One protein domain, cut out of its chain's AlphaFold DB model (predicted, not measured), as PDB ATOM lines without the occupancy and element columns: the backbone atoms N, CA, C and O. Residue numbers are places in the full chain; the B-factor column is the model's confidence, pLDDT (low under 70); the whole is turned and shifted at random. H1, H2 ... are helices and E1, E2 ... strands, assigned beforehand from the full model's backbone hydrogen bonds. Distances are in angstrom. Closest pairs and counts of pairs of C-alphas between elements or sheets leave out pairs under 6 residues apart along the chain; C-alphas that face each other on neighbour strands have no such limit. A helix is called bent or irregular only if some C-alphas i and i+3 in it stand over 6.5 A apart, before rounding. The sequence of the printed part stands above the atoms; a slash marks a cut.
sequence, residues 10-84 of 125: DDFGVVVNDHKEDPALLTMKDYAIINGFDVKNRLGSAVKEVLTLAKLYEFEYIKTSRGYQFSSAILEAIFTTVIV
ATOM      1  N   ASP A  10     279.069 164.069 260.587       95.31
ATOM      2  CA  ASP A  10     279.827 163.808 259.363       95.31
ATOM      3  C   ASP A  10     279.308 164.678 258.206       95.31
ATOM      4  O   ASP A  10     280.093 165.368 257.554       95.31
ATOM      5  N   ASP A  11     277.984 164.736 258.016       96.88
ATOM      6  CA  ASP A  11     277.361 165.574 256.980       96.88
ATOM      7  C   ASP A  11     277.580 167.066 257.255       96.88
ATOM      8  O   ASP A  11     277.835 167.846 256.337       96.88
ATOM      9  N   PHE A  12     277.536 167.479 258.526       96.94
ATOM     10  CA  PHE A  12     277.857 168.854 258.897       96.94
ATOM     11  C   PHE A  12     279.307 169.209 258.550       96.94
ATOM     12  O   PHE A  12     279.561 170.301 258.047       96.94
ATOM     13  N   GLY A  13     280.247 168.279 258.745       96.50
ATOM     14  CA  GLY A  13     281.636 168.450 258.324       96.50
ATOM     15  C   GLY A  13     281.789 168.661 256.816       96.50
ATOM     16  O   GLY A  13     282.607 169.479 256.399       96.50
ATOM     17  N   VAL A  14     280.979 167.985 255.995       97.06
ATOM     18  CA  VAL A  14     280.946 168.211 254.539       97.06
ATOM     19  C   VAL A  14     280.471 169.629 254.223       97.06
ATOM     20  O   VAL A  14     281.178 170.358 253.533       97.06
ATOM     21  N   VAL A  15     279.345 170.062 254.804       96.81
ATOM     22  CA  VAL A  15     278.817 171.423 254.594       96.81
ATOM     23  C   VAL A  15     279.836 172.484 255.005       96.81
ATOM     24  O   VAL A  15     280.042 173.458 254.287       96.81
ATOM     25  N   VAL A  16     280.496 172.305 256.152       96.31
ATOM     26  CA  VAL A  16     281.562 173.212 256.590       96.31
ATOM     27  C   VAL A  16     282.667 173.264 255.545       96.31
ATOM     28  O   VAL A  16     283.054 174.357 255.159       96.31
ATOM     29  N   ASN A  17     283.175 172.131 255.063       95.81
ATOM     30  CA  ASN A  17     284.271 172.140 254.093       95.81
ATOM     31  C   ASN A  17     283.924 172.906 252.810       95.81
ATOM     32  O   ASN A  17     284.787 173.612 252.285       95.81
ATOM     33  N   ASP A  18     282.673 172.814 252.363       96.19
ATOM     34  CA  ASP A  18     282.185 173.494 251.163       96.19
ATOM     35  C   ASP A  18     281.937 175.000 251.383       96.19
ATOM     36  O   ASP A  18     281.998 175.776 250.432       96.19
ATOM     37  N   HIS A  19     281.699 175.423 252.632       93.69
ATOM     38  CA  HIS A  19     281.216 176.768 252.975       93.69
ATOM     39  C   HIS A  19     282.020 177.486 254.075       93.69
ATOM     40  O   HIS A  19     281.575 178.507 254.602       93.69
ATOM     41  N   LYS A  20     283.197 176.986 254.465       88.88
ATOM     42  CA  LYS A  20     283.968 177.527 255.607       88.88
ATOM     43  C   LYS A  20     284.425 178.974 255.412       88.88
ATOM     44  O   LYS A  20     284.617 179.670 256.405       88.88
ATOM     45  N   GLU A  21     284.586 179.397 254.155       90.00
ATOM     46  CA  GLU A  21     285.009 180.748 253.742       90.00
ATOM     47  C   GLU A  21     283.826 181.617 253.280       90.00
ATOM     48  O   GLU A  21     284.019 182.742 252.814       90.00
ATOM     49  N   ASP A  22     282.591 181.112 253.384       91.38
ATOM     50  CA  ASP A  22     281.419 181.901 253.030       91.38
ATOM     51  C   ASP A  22     281.284 183.109 253.963       91.38
ATOM     52  O   ASP A  22     281.467 182.998 255.181       91.38
ATOM     53  N   PRO A  23     280.868 184.270 253.432       89.50
ATOM     54  CA  PRO A  23     280.712 185.459 254.244       89.50
ATOM     55  C   PRO A  23     279.667 185.243 255.346       89.50
ATOM     56  O   PRO A  23     278.587 184.686 255.133       89.50
ATOM     57  N   ALA A  24     279.961 185.761 256.536       89.94
ATOM     58  CA  ALA A  24     279.007 185.793 257.633       89.94
ATOM     59  C   ALA A  24     277.918 186.851 257.375       89.94
ATOM     60  O   ALA A  24     278.208 188.046 257.295       89.94
ATOM     61  N   LEU A  25     276.654 186.423 257.273       92.00
ATOM     62  CA  LEU A  25     275.548 187.285 256.829       92.00
ATOM     63  C   LEU A  25     274.430 187.431 257.864       92.00
ATOM     64  O   LEU A  25     273.833 188.502 257.981       92.00
ATOM     65  N   LEU A  26     274.144 186.383 258.640       95.12
ATOM     66  CA  LEU A  26     272.945 186.327 259.479       95.12
ATOM     67  C   LEU A  26     273.273 185.979 260.922       95.12
ATOM     68  O   LEU A  26     274.128 185.138 261.195       95.12
ATOM     69  N   THR A  27     272.544 186.587 261.857       95.62
ATOM     70  CA  THR A  27     272.503 186.071 263.226       95.62
ATOM     71  C   THR A  27     271.545 184.881 263.306       95.62
ATOM     72  O   THR A  27     270.594 184.779 262.530       95.62
ATOM     73  N   MET A  28     271.726 184.007 264.302       94.50
ATOM     74  CA  MET A  28     270.756 182.931 264.564       94.50
ATOM     75  C   MET A  28     269.345 183.465 264.840       94.50
ATOM     76  O   MET A  28     268.365 182.807 264.506       94.50
ATOM     77  N   LYS A  29     269.230 184.661 265.435       94.06
ATOM     78  CA  LYS A  29     267.937 185.303 265.687       94.06
ATOM     79  C   LYS A  29     267.244 185.672 264.379       94.06
ATOM     80  O   LYS A  29     266.057 185.399 264.230       94.06
ATOM     81  N   ASP A  30     267.979 186.276 263.448       93.81
ATOM     82  CA  ASP A  30     267.433 186.665 262.146       93.81
ATOM     83  C   ASP A  30     267.013 185.422 261.357       93.81
ATOM     84  O   ASP A  30     265.900 185.374 260.837       93.81
ATOM     85  N   TYR A  31     267.850 184.377 261.358       94.12
ATOM     86  CA  TYR A  31     267.516 183.098 260.731       94.12
ATOM     87  C   TYR A  31     266.242 182.478 261.325       94.12
ATOM     88  O   TYR A  31     265.366 182.049 260.574       94.12
ATOM     89  N   ALA A  32     266.103 182.473 262.656       92.50
ATOM     90  CA  ALA A  32     264.914 181.961 263.331       92.50
ATOM     91  C   ALA A  32     263.640 182.693 262.884       92.50
ATOM     92  O   ALA A  32     262.664 182.048 262.515       92.50
ATOM     93  N   ILE A  33     263.670 184.030 262.861       91.06
ATOM     94  CA  ILE A  33     262.522 184.861 262.471       91.06
ATOM     95  C   ILE A  33     262.142 184.617 261.008       91.06
ATOM     96  O   ILE A  33     260.970 184.400 260.716       91.06
ATOM     97  N   ILE A  34     263.125 184.611 260.099       91.12
ATOM     98  CA  ILE A  34     262.904 184.381 258.660       91.12
ATOM     99  C   ILE A  34     262.237 183.022 258.415       91.12
ATOM    100  O   ILE A  34     261.383 182.902 257.540       91.12
ATOM    101  N   ASN A  35     262.609 182.008 259.199       89.12
ATOM    102  CA  ASN A  35     262.115 180.642 259.041       89.12
ATOM    103  C   ASN A  35     260.948 180.289 259.985       89.12
ATOM    104  O   ASN A  35     260.522 179.136 260.009       89.12
ATOM    105  N   GLY A  36     260.409 181.259 260.732       88.31
ATOM    106  CA  GLY A  36     259.211 181.072 261.553       88.31
ATOM    107  C   GLY A  36     259.416 180.266 262.841       88.31
ATOM    108  O   GLY A  36     258.483 179.598 263.282       88.31
ATOM    109  N   PHE A  37     260.600 180.313 263.454       90.19
ATOM    110  CA  PHE A  37     260.893 179.647 264.730       90.19
ATOM    111  C   PHE A  37     260.754 180.587 265.941       90.19
ATOM    112  O   PHE A  37     261.262 181.712 265.924       90.19
ATOM    113  N   ASP A  38     260.153 180.100 267.034       89.06
ATOM    114  CA  ASP A  38     260.099 180.787 268.335       89.06
ATOM    115  C   ASP A  38     261.190 180.256 269.284       89.06
ATOM    116  O   ASP A  38     260.977 179.412 270.152       89.06
ATOM    117  N   VAL A  39     262.414 180.764 269.118       81.81
ATOM    118  CA  VAL A  39     263.603 180.288 269.855       81.81
ATOM    119  C   VAL A  39     263.888 181.037 271.164       81.81
ATOM    120  O   VAL A  39     265.008 180.939 271.671       81.81
ATOM    121  N   LYS A  40     262.927 181.791 271.727       78.62
ATOM    122  CA  LYS A  40     263.128 182.740 272.856       78.62
ATOM    123  C   LYS A  40     264.153 182.284 273.900       78.62
ATOM    124  O   LYS A  40     265.198 182.914 274.049       78.62
ATOM    125  N   ASN A  41     263.889 181.172 274.582       85.06
ATOM    126  CA  ASN A  41     264.731 180.699 275.687       85.06
ATOM    127  C   ASN A  41     265.891 179.791 275.231       85.06
ATOM    128  O   ASN A  41     266.752 179.449 276.038       85.06
ATOM    129  N   ARG A  42     265.930 179.415 273.946       89.25
ATOM    130  CA  ARG A  42     266.874 178.451 273.347       89.25
ATOM    131  C   ARG A  42     268.024 179.134 272.604       89.25
ATOM    132  O   ARG A  42     269.099 178.565 272.448       89.25
ATOM    133  N   LEU A  43     267.832 180.382 272.176       91.38
ATOM    134  CA  LEU A  43     268.790 181.111 271.343       91.38
ATOM    135  C   LEU A  43     270.178 181.226 271.992       91.38
ATOM    136  O   LEU A  43     271.195 181.070 271.322       91.38
ATOM    137  N   GLY A  44     270.234 181.489 273.299       91.56
ATOM    138  CA  GLY A  44     271.498 181.671 274.011       91.56
ATOM    139  C   GLY A  44     272.355 180.403 274.074       91.56
ATOM    140  O   GLY A  44     273.574 180.494 273.932       91.56
ATOM    141  N   SER A  45     271.743 179.231 274.286       92.75
ATOM    142  CA  SER A  45     272.453 177.946 274.263       92.75
ATOM    143  C   SER A  45     272.848 177.565 272.841       92.75
ATOM    144  O   SER A  45     274.011 177.240 272.618       92.75
ATOM    145  N   ALA A  46     271.938 177.725 271.880       94.38
ATOM    146  CA  ALA A  46     272.185 177.385 270.484       94.38
ATOM    147  C   ALA A  46     273.353 178.199 269.890       94.38
ATOM    148  O   ALA A  46     274.253 177.640 269.273       94.38
ATOM    149  N   VAL A  47     273.431 179.509 270.170       95.75
ATOM    150  CA  VAL A  47     274.567 180.347 269.732       95.75
ATOM    151  C   VAL A  47     275.890 179.864 270.328       95.75
ATOM    152  O   VAL A  47     276.905 179.854 269.634       95.75
ATOM    153  N   LYS A  48     275.915 179.457 271.605       95.94
ATOM    154  CA  LYS A  48     277.137 178.918 272.231       95.94
ATOM    155  C   LYS A  48     277.571 177.606 271.586       95.94
ATOM    156  O   LYS A  48     278.773 177.374 271.448       95.94
ATOM    157  N   GLU A  49     276.616 176.773 271.198       95.69
ATOM    158  CA  GLU A  49     276.886 175.519 270.507       95.69
ATOM    159  C   GLU A  49     277.482 175.772 269.121       95.69
ATOM    160  O   GLU A  49     278.570 175.277 268.843       95.69
ATOM    161  N   VAL A  50     276.890 176.660 268.312       96.25
ATOM    162  CA  VAL A  50     277.448 177.030 266.996       96.25
ATOM    163  C   VAL A  50     278.850 177.637 267.124       96.25
ATOM    164  O   VAL A  50     279.736 177.295 266.350       96.25
ATOM    165  N   LEU A  51     279.109 178.470 268.138       97.31
ATOM    166  CA  LEU A  51     280.460 178.993 268.407       97.31
ATOM    167  C   LEU A  51     281.463 177.911 268.827       97.31
ATOM    168  O   LEU A  51     282.664 178.066 268.611       97.31
ATOM    169  N   THR A  52     280.993 176.844 269.469       96.88
ATOM    170  CA  THR A  52     281.835 175.694 269.814       96.88
ATOM    171  C   THR A  52     282.151 174.895 268.556       96.88
ATOM    172  O   THR A  52     283.316 174.596 268.303       96.88
ATOM    173  N   LEU A  53     281.140 174.640 267.725       96.31
ATOM    174  CA  LEU A  53     281.293 173.979 266.431       96.31
ATOM    175  C   LEU A  53     282.228 174.759 265.501       96.31
ATOM    176  O   LEU A  53     283.076 174.143 264.870       96.31
ATOM    177  N   ALA A  54     282.173 176.093 265.503       95.94
ATOM    178  CA  ALA A  54     283.081 176.940 264.724       95.94
ATOM    179  C   ALA A  54     284.562 176.687 265.031       95.94
ATOM    180  O   ALA A  54     285.405 176.819 264.155       95.94
ATOM    181  N   LYS A  55     284.890 176.290 266.267       94.88
ATOM    182  CA  LYS A  55     286.265 175.940 266.655       94.88
ATOM    183  C   LYS A  55     286.637 174.509 266.295       94.88
ATOM    184  O   LYS A  55     287.797 174.251 266.019       94.88
ATOM    185  N   LEU A  56     285.681 173.584 266.367       95.81
ATOM    186  CA  LEU A  56     285.914 172.165 266.079       95.81
ATOM    187  C   LEU A  56     286.016 171.893 264.574       95.81
ATOM    188  O   LEU A  56     286.778 171.026 264.169       95.81
ATOM    189  N   TYR A  57     285.247 172.638 263.780       95.81
ATOM    190  CA  TYR A  57     285.151 172.504 262.328       95.81
ATOM    191  C   TYR A  57     285.828 173.659 261.567       95.81
ATOM    192  O   TYR A  57     285.866 173.635 260.346       95.81
ATOM    193  N   GLU A  58     286.366 174.656 262.276       93.56
ATOM    194  CA  GLU A  58     287.165 175.760 261.714       93.56
ATOM    195  C   GLU A  58     286.453 176.604 260.627       93.56
ATOM    196  O   GLU A  58     287.045 176.919 259.597       93.56
ATOM    197  N   PHE A  59     285.195 177.014 260.854       95.06
ATOM    198  CA  PHE A  59     284.472 177.944 259.961       95.06
ATOM    199  C   PHE A  59     284.398 179.378 260.502       95.06
ATOM    200  O   PHE A  59     284.406 179.619 261.715       95.06
ATOM    201  N   GLU A  60     284.280 180.346 259.589       93.88
ATOM    202  CA  GLU A  60     284.280 181.768 259.931       93.88
ATOM    203  C   GLU A  60     282.974 182.263 260.577       93.88
ATOM    204  O   GLU A  60     281.858 181.828 260.281       93.88
ATOM    205  N   TYR A  61     283.117 183.245 261.470       95.75
ATOM    206  CA  TYR A  61     282.011 184.010 262.039       95.75
ATOM    207  C   TYR A  61     282.460 185.431 262.391       95.75
ATOM    208  O   TYR A  61     283.627 185.679 262.698       95.75
ATOM    209  N   ILE A  62     281.515 186.374 262.426       96.56
ATOM    210  CA  ILE A  62     281.786 187.773 262.792       96.56
ATOM    211  C   ILE A  62     281.049 188.124 264.080       96.56
ATOM    212  O   ILE A  62     279.850 187.886 264.223       96.56
ATOM    213  N   LYS A  63     281.756 188.741 265.031       95.94
ATOM    214  CA  LYS A  63     281.142 189.332 266.225       95.94
ATOM    215  C   LYS A  63     280.796 190.797 265.963       95.94
ATOM    216  O   LYS A  63     281.683 191.613 265.736       95.94
ATOM    217  N   THR A  64     279.518 191.143 266.080       93.88
ATOM    218  CA  THR A  64     279.012 192.521 265.967       93.88
ATOM    219  C   THR A  64     278.346 192.978 267.265       93.88
ATOM    220  O   THR A  64     278.165 192.198 268.202       93.88
ATOM    221  N   SER A  65     277.911 194.240 267.320       91.00
ATOM    222  CA  SER A  65     277.079 194.755 268.417       91.00
ATOM    223  C   SER A  65     275.701 194.084 268.507       91.00
ATOM    224  O   SER A  65     275.085 194.108 269.569       91.00
ATOM    225  N   ARG A  66     275.219 193.471 267.416       87.50
ATOM    226  CA  ARG A  66     273.926 192.767 267.356       87.50
ATOM    227  C   ARG A  66     274.030 191.279 267.699       87.50
ATOM    228  O   ARG A  66     273.004 190.625 267.855       87.50
ATOM    229  N   GLY A  67     275.246 190.752 267.833       92.88
ATOM    230  CA  GLY A  67     275.512 189.343 268.106       92.88
ATOM    231  C   GLY A  67     276.506 188.735 267.122       92.88
ATOM    232  O   GLY A  67     277.222 189.447 266.415       92.88
ATOM    233  N   TYR A  68     276.555 187.406 267.107       96.88
ATOM    234  CA  TYR A  68     277.397 186.638 266.196       96.88
ATOM    235  C   TYR A  68     276.658 186.380 264.887       96.88
ATOM    236  O   TYR A  68     275.489 185.988 264.905       96.88
ATOM    237  N   GLN A  69     277.350 186.621 263.780       97.44
ATOM    238  CA  GLN A  69     276.883 186.326 262.436       97.44
ATOM    239  C   GLN A  69     277.638 185.127 261.877       97.44
ATOM    240  O   GLN A  69     278.841 184.997 262.102       97.44
ATOM    241  N   PHE A  70     276.924 184.299 261.126       96.50
ATOM    242  CA  PHE A  70     277.421 183.076 260.502       96.50
ATOM    243  C   PHE A  70     277.008 183.044 259.025       96.50
ATOM    244  O   PHE A  70     276.108 183.791 258.613       96.50
ATOM    245  N   SER A  71     277.658 182.189 258.231       95.69
ATOM    246  CA  SER A  71     277.199 181.884 256.872       95.69
ATOM    247  C   SER A  71     275.773 181.322 256.910       95.69
ATOM    248  O   SER A  71     275.409 180.544 257.799       95.69
ATOM    249  N   SER A  72     274.953 181.722 255.938       94.44
ATOM    250  CA  SER A  72     273.590 181.211 255.788       94.44
ATOM    251  C   SER A  72     273.566 179.701 255.563       94.44
ATOM    252  O   SER A  72     272.686 179.053 256.119       94.44
ATOM    253  N   ALA A  73     274.538 179.145 254.832       94.62
ATOM    254  CA  ALA A  73     274.635 177.707 254.575       94.62
ATOM    255  C   ALA A  73     274.900 176.919 255.869       94.62
ATOM    256  O   ALA A  73     274.236 175.922 256.146       94.62
ATOM    257  N   ILE A  74     275.799 177.427 256.722       96.19
ATOM    258  CA  ILE A  74     276.077 176.830 258.035       96.19
ATOM    259  C   ILE A  74     274.829 176.850 258.917       96.19
ATOM    260  O   ILE A  74     274.477 175.828 259.505       96.19
ATOM    261  N   LEU A  75     274.141 177.995 259.004       95.50
ATOM    262  CA  LEU A  75     272.903 178.090 259.781       95.50
ATOM    263  C   LEU A  75     271.824 177.163 259.226       95.50
ATOM    264  O   LEU A  75     271.167 176.475 259.998       95.50
ATOM    265  N   GLU A  76     271.663 177.111 257.908       93.94
ATOM    266  CA  GLU A  76     270.687 176.242 257.261       93.94
ATOM    267  C   GLU A  76     270.895 174.768 257.597       93.94
ATOM    268  O   GLU A  76     269.924 174.083 257.914       93.94
ATOM    269  N   ALA A  77     272.145 174.318 257.611       94.94
ATOM    270  CA  ALA A  77     272.487 172.939 257.913       94.94
ATOM    271  C   ALA A  77     272.277 172.566 259.388       94.94
ATOM    272  O   ALA A  77     271.824 171.464 259.692       94.94
ATOM    273  N   ILE A  78     272.615 173.462 260.322       95.50
ATOM    274  CA  ILE A  78     272.767 173.080 261.735       95.50
ATOM    275  C   ILE A  78     271.654 173.578 262.657       95.50
ATOM    276  O   ILE A  78     271.494 173.052 263.757       95.50
ATOM    277  N   PHE A  79     270.880 174.585 262.244       95.06
ATOM    278  CA  PHE A  79     270.008 175.348 263.141       95.06
ATOM    279  C   PHE A  79     269.023 174.484 263.931       95.06
ATOM    280  O   PHE A  79     268.983 174.562 265.155       95.06
ATOM    281  N   THR A  80     268.253 173.634 263.256       93.50
ATOM    282  CA  THR A  80     267.280 172.720 263.881       93.50
ATOM    283  C   THR A  80     267.936 171.756 264.864       93.50
ATOM    284  O   THR A  80     267.349 171.449 265.897       93.50
ATOM    285  N   THR A  81     269.167 171.331 264.581       94.81
ATOM    286  CA  THR A  81     269.937 170.412 265.427       94.81
ATOM    287  C   THR A  81     270.352 171.056 266.750       94.81
ATOM    288  O   THR A  81     270.291 170.391 267.776       94.81
ATOM    289  N   VAL A  82     270.712 172.344 266.751       94.94
ATOM    290  CA  VAL A  82     271.240 173.045 267.945       94.94
ATOM    291  C   VAL A  82     270.175 173.777 268.767       94.94
ATOM    292  O   VAL A  82     270.440 174.218 269.884       94.94
ATOM    293  N   ILE A  83     268.963 173.963 268.232       93.56
ATOM    294  CA  ILE A  83     267.857 174.584 268.989       93.56
ATOM    295  C   ILE A  83     267.071 173.572 269.834       93.56
ATOM    296  O   ILE A  83     266.284 173.980 270.693       93.56
ATOM    297  N   VAL A  84     267.266 172.272 269.610       92.75
ATOM    298  CA  VAL A  84     266.609 171.199 270.366       92.75
ATOM    299  C   VAL A  84     267.619 170.428 271.204       92.75
ATOM    300  O   VAL A  84     268.788 170.302 270.859       92.75
TER     301      VAL A  84
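This is residues 10 to 84 of the 125 residues of an uncharacterized protein of Vibrio anguillarum (UniProt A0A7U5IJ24). A short hairpin of two strands, E1 and E2, forms one side of a rounded body made mainly of four helices. H4 lies nearest the middle, with the longest helix, H3, packed steeply on its last residues, 79 to 83, and with H1 and H2 towards opposite ends of the body. The printed part has 75 residues, in the order H1, H2, H3, E1, E2, H4; the sheet has the order E1 - E2 and is antiparallel, and the class is mostly helix. The whole is compact, with a radius of gyration of the C-alphas of 11.3 A and spans of 30 by 26 by 20 A.

E1, residues 61 to 64, and E2, residues 67 to 70, form an antiparallel hairpin at 155 degrees, with N 62 and O 69 at 3.0 A and N 69 and O 62 at 2.8 A, within hydrogen-bond range. Residues 26 to 27 form a short antiparallel pairing with residues 69 to 70 of E2. The closest C-alphas of H3, residues 43 to 56, and E2 are those of Val 47 and Tyr 68, 7.8 A apart. H4, residues 72 to 83, is the hub, touching three other helices; it is irregular, with C-alphas 77 and 80 at 7.9 A. With residues 79 to 83 alone H4 touches H3, closest at the C-alphas of Ala 46 and Val 82, 5.1 A, at a steep tilt of 59 degrees, opposite ways. With residues 73 to 78 alone H4 touches H1, residues 10 to 19, closest at the C-alphas of Val 16 and Ile 74, 6.7 A, at a shallow tilt of 31 degrees, opposite ways. H2, residues 28 to 34, and H4 only just touch, with 3 pairs of C-alphas within 8 A, the closest those of Met 28 and Leu 75, 7.1 A; they are about perpendicular at 81 degrees. H2 and H3 only just touch, also with 3 pairs, the closest C-alphas being those of Met 28 and Val 47, 6.9 A. H1 and H3 are near each other, while H1 and H2 are apart. Every O i to N i+4 pair is within hydrogen-bond range in H1 and H2, 9 of 10 in H3 and 6 of 8 in H4.

H1 begins at C-alpha 10 (279.827, 163.808, 259.363) and is 14.5 A long. H2 measures 9.9 A and H3 20.0 A, E1 9.8 A and E2 10.0 A. H4, 15.8 A long, ends at C-alpha 83 (267.857, 174.584, 268.989).

The C-alphas of Asp 10 and Ser 65 are the two farthest apart, at 32.4 A. The printed part has no cut and no long link. Its mean pLDDT is 93.5, and no printed residue is under 70.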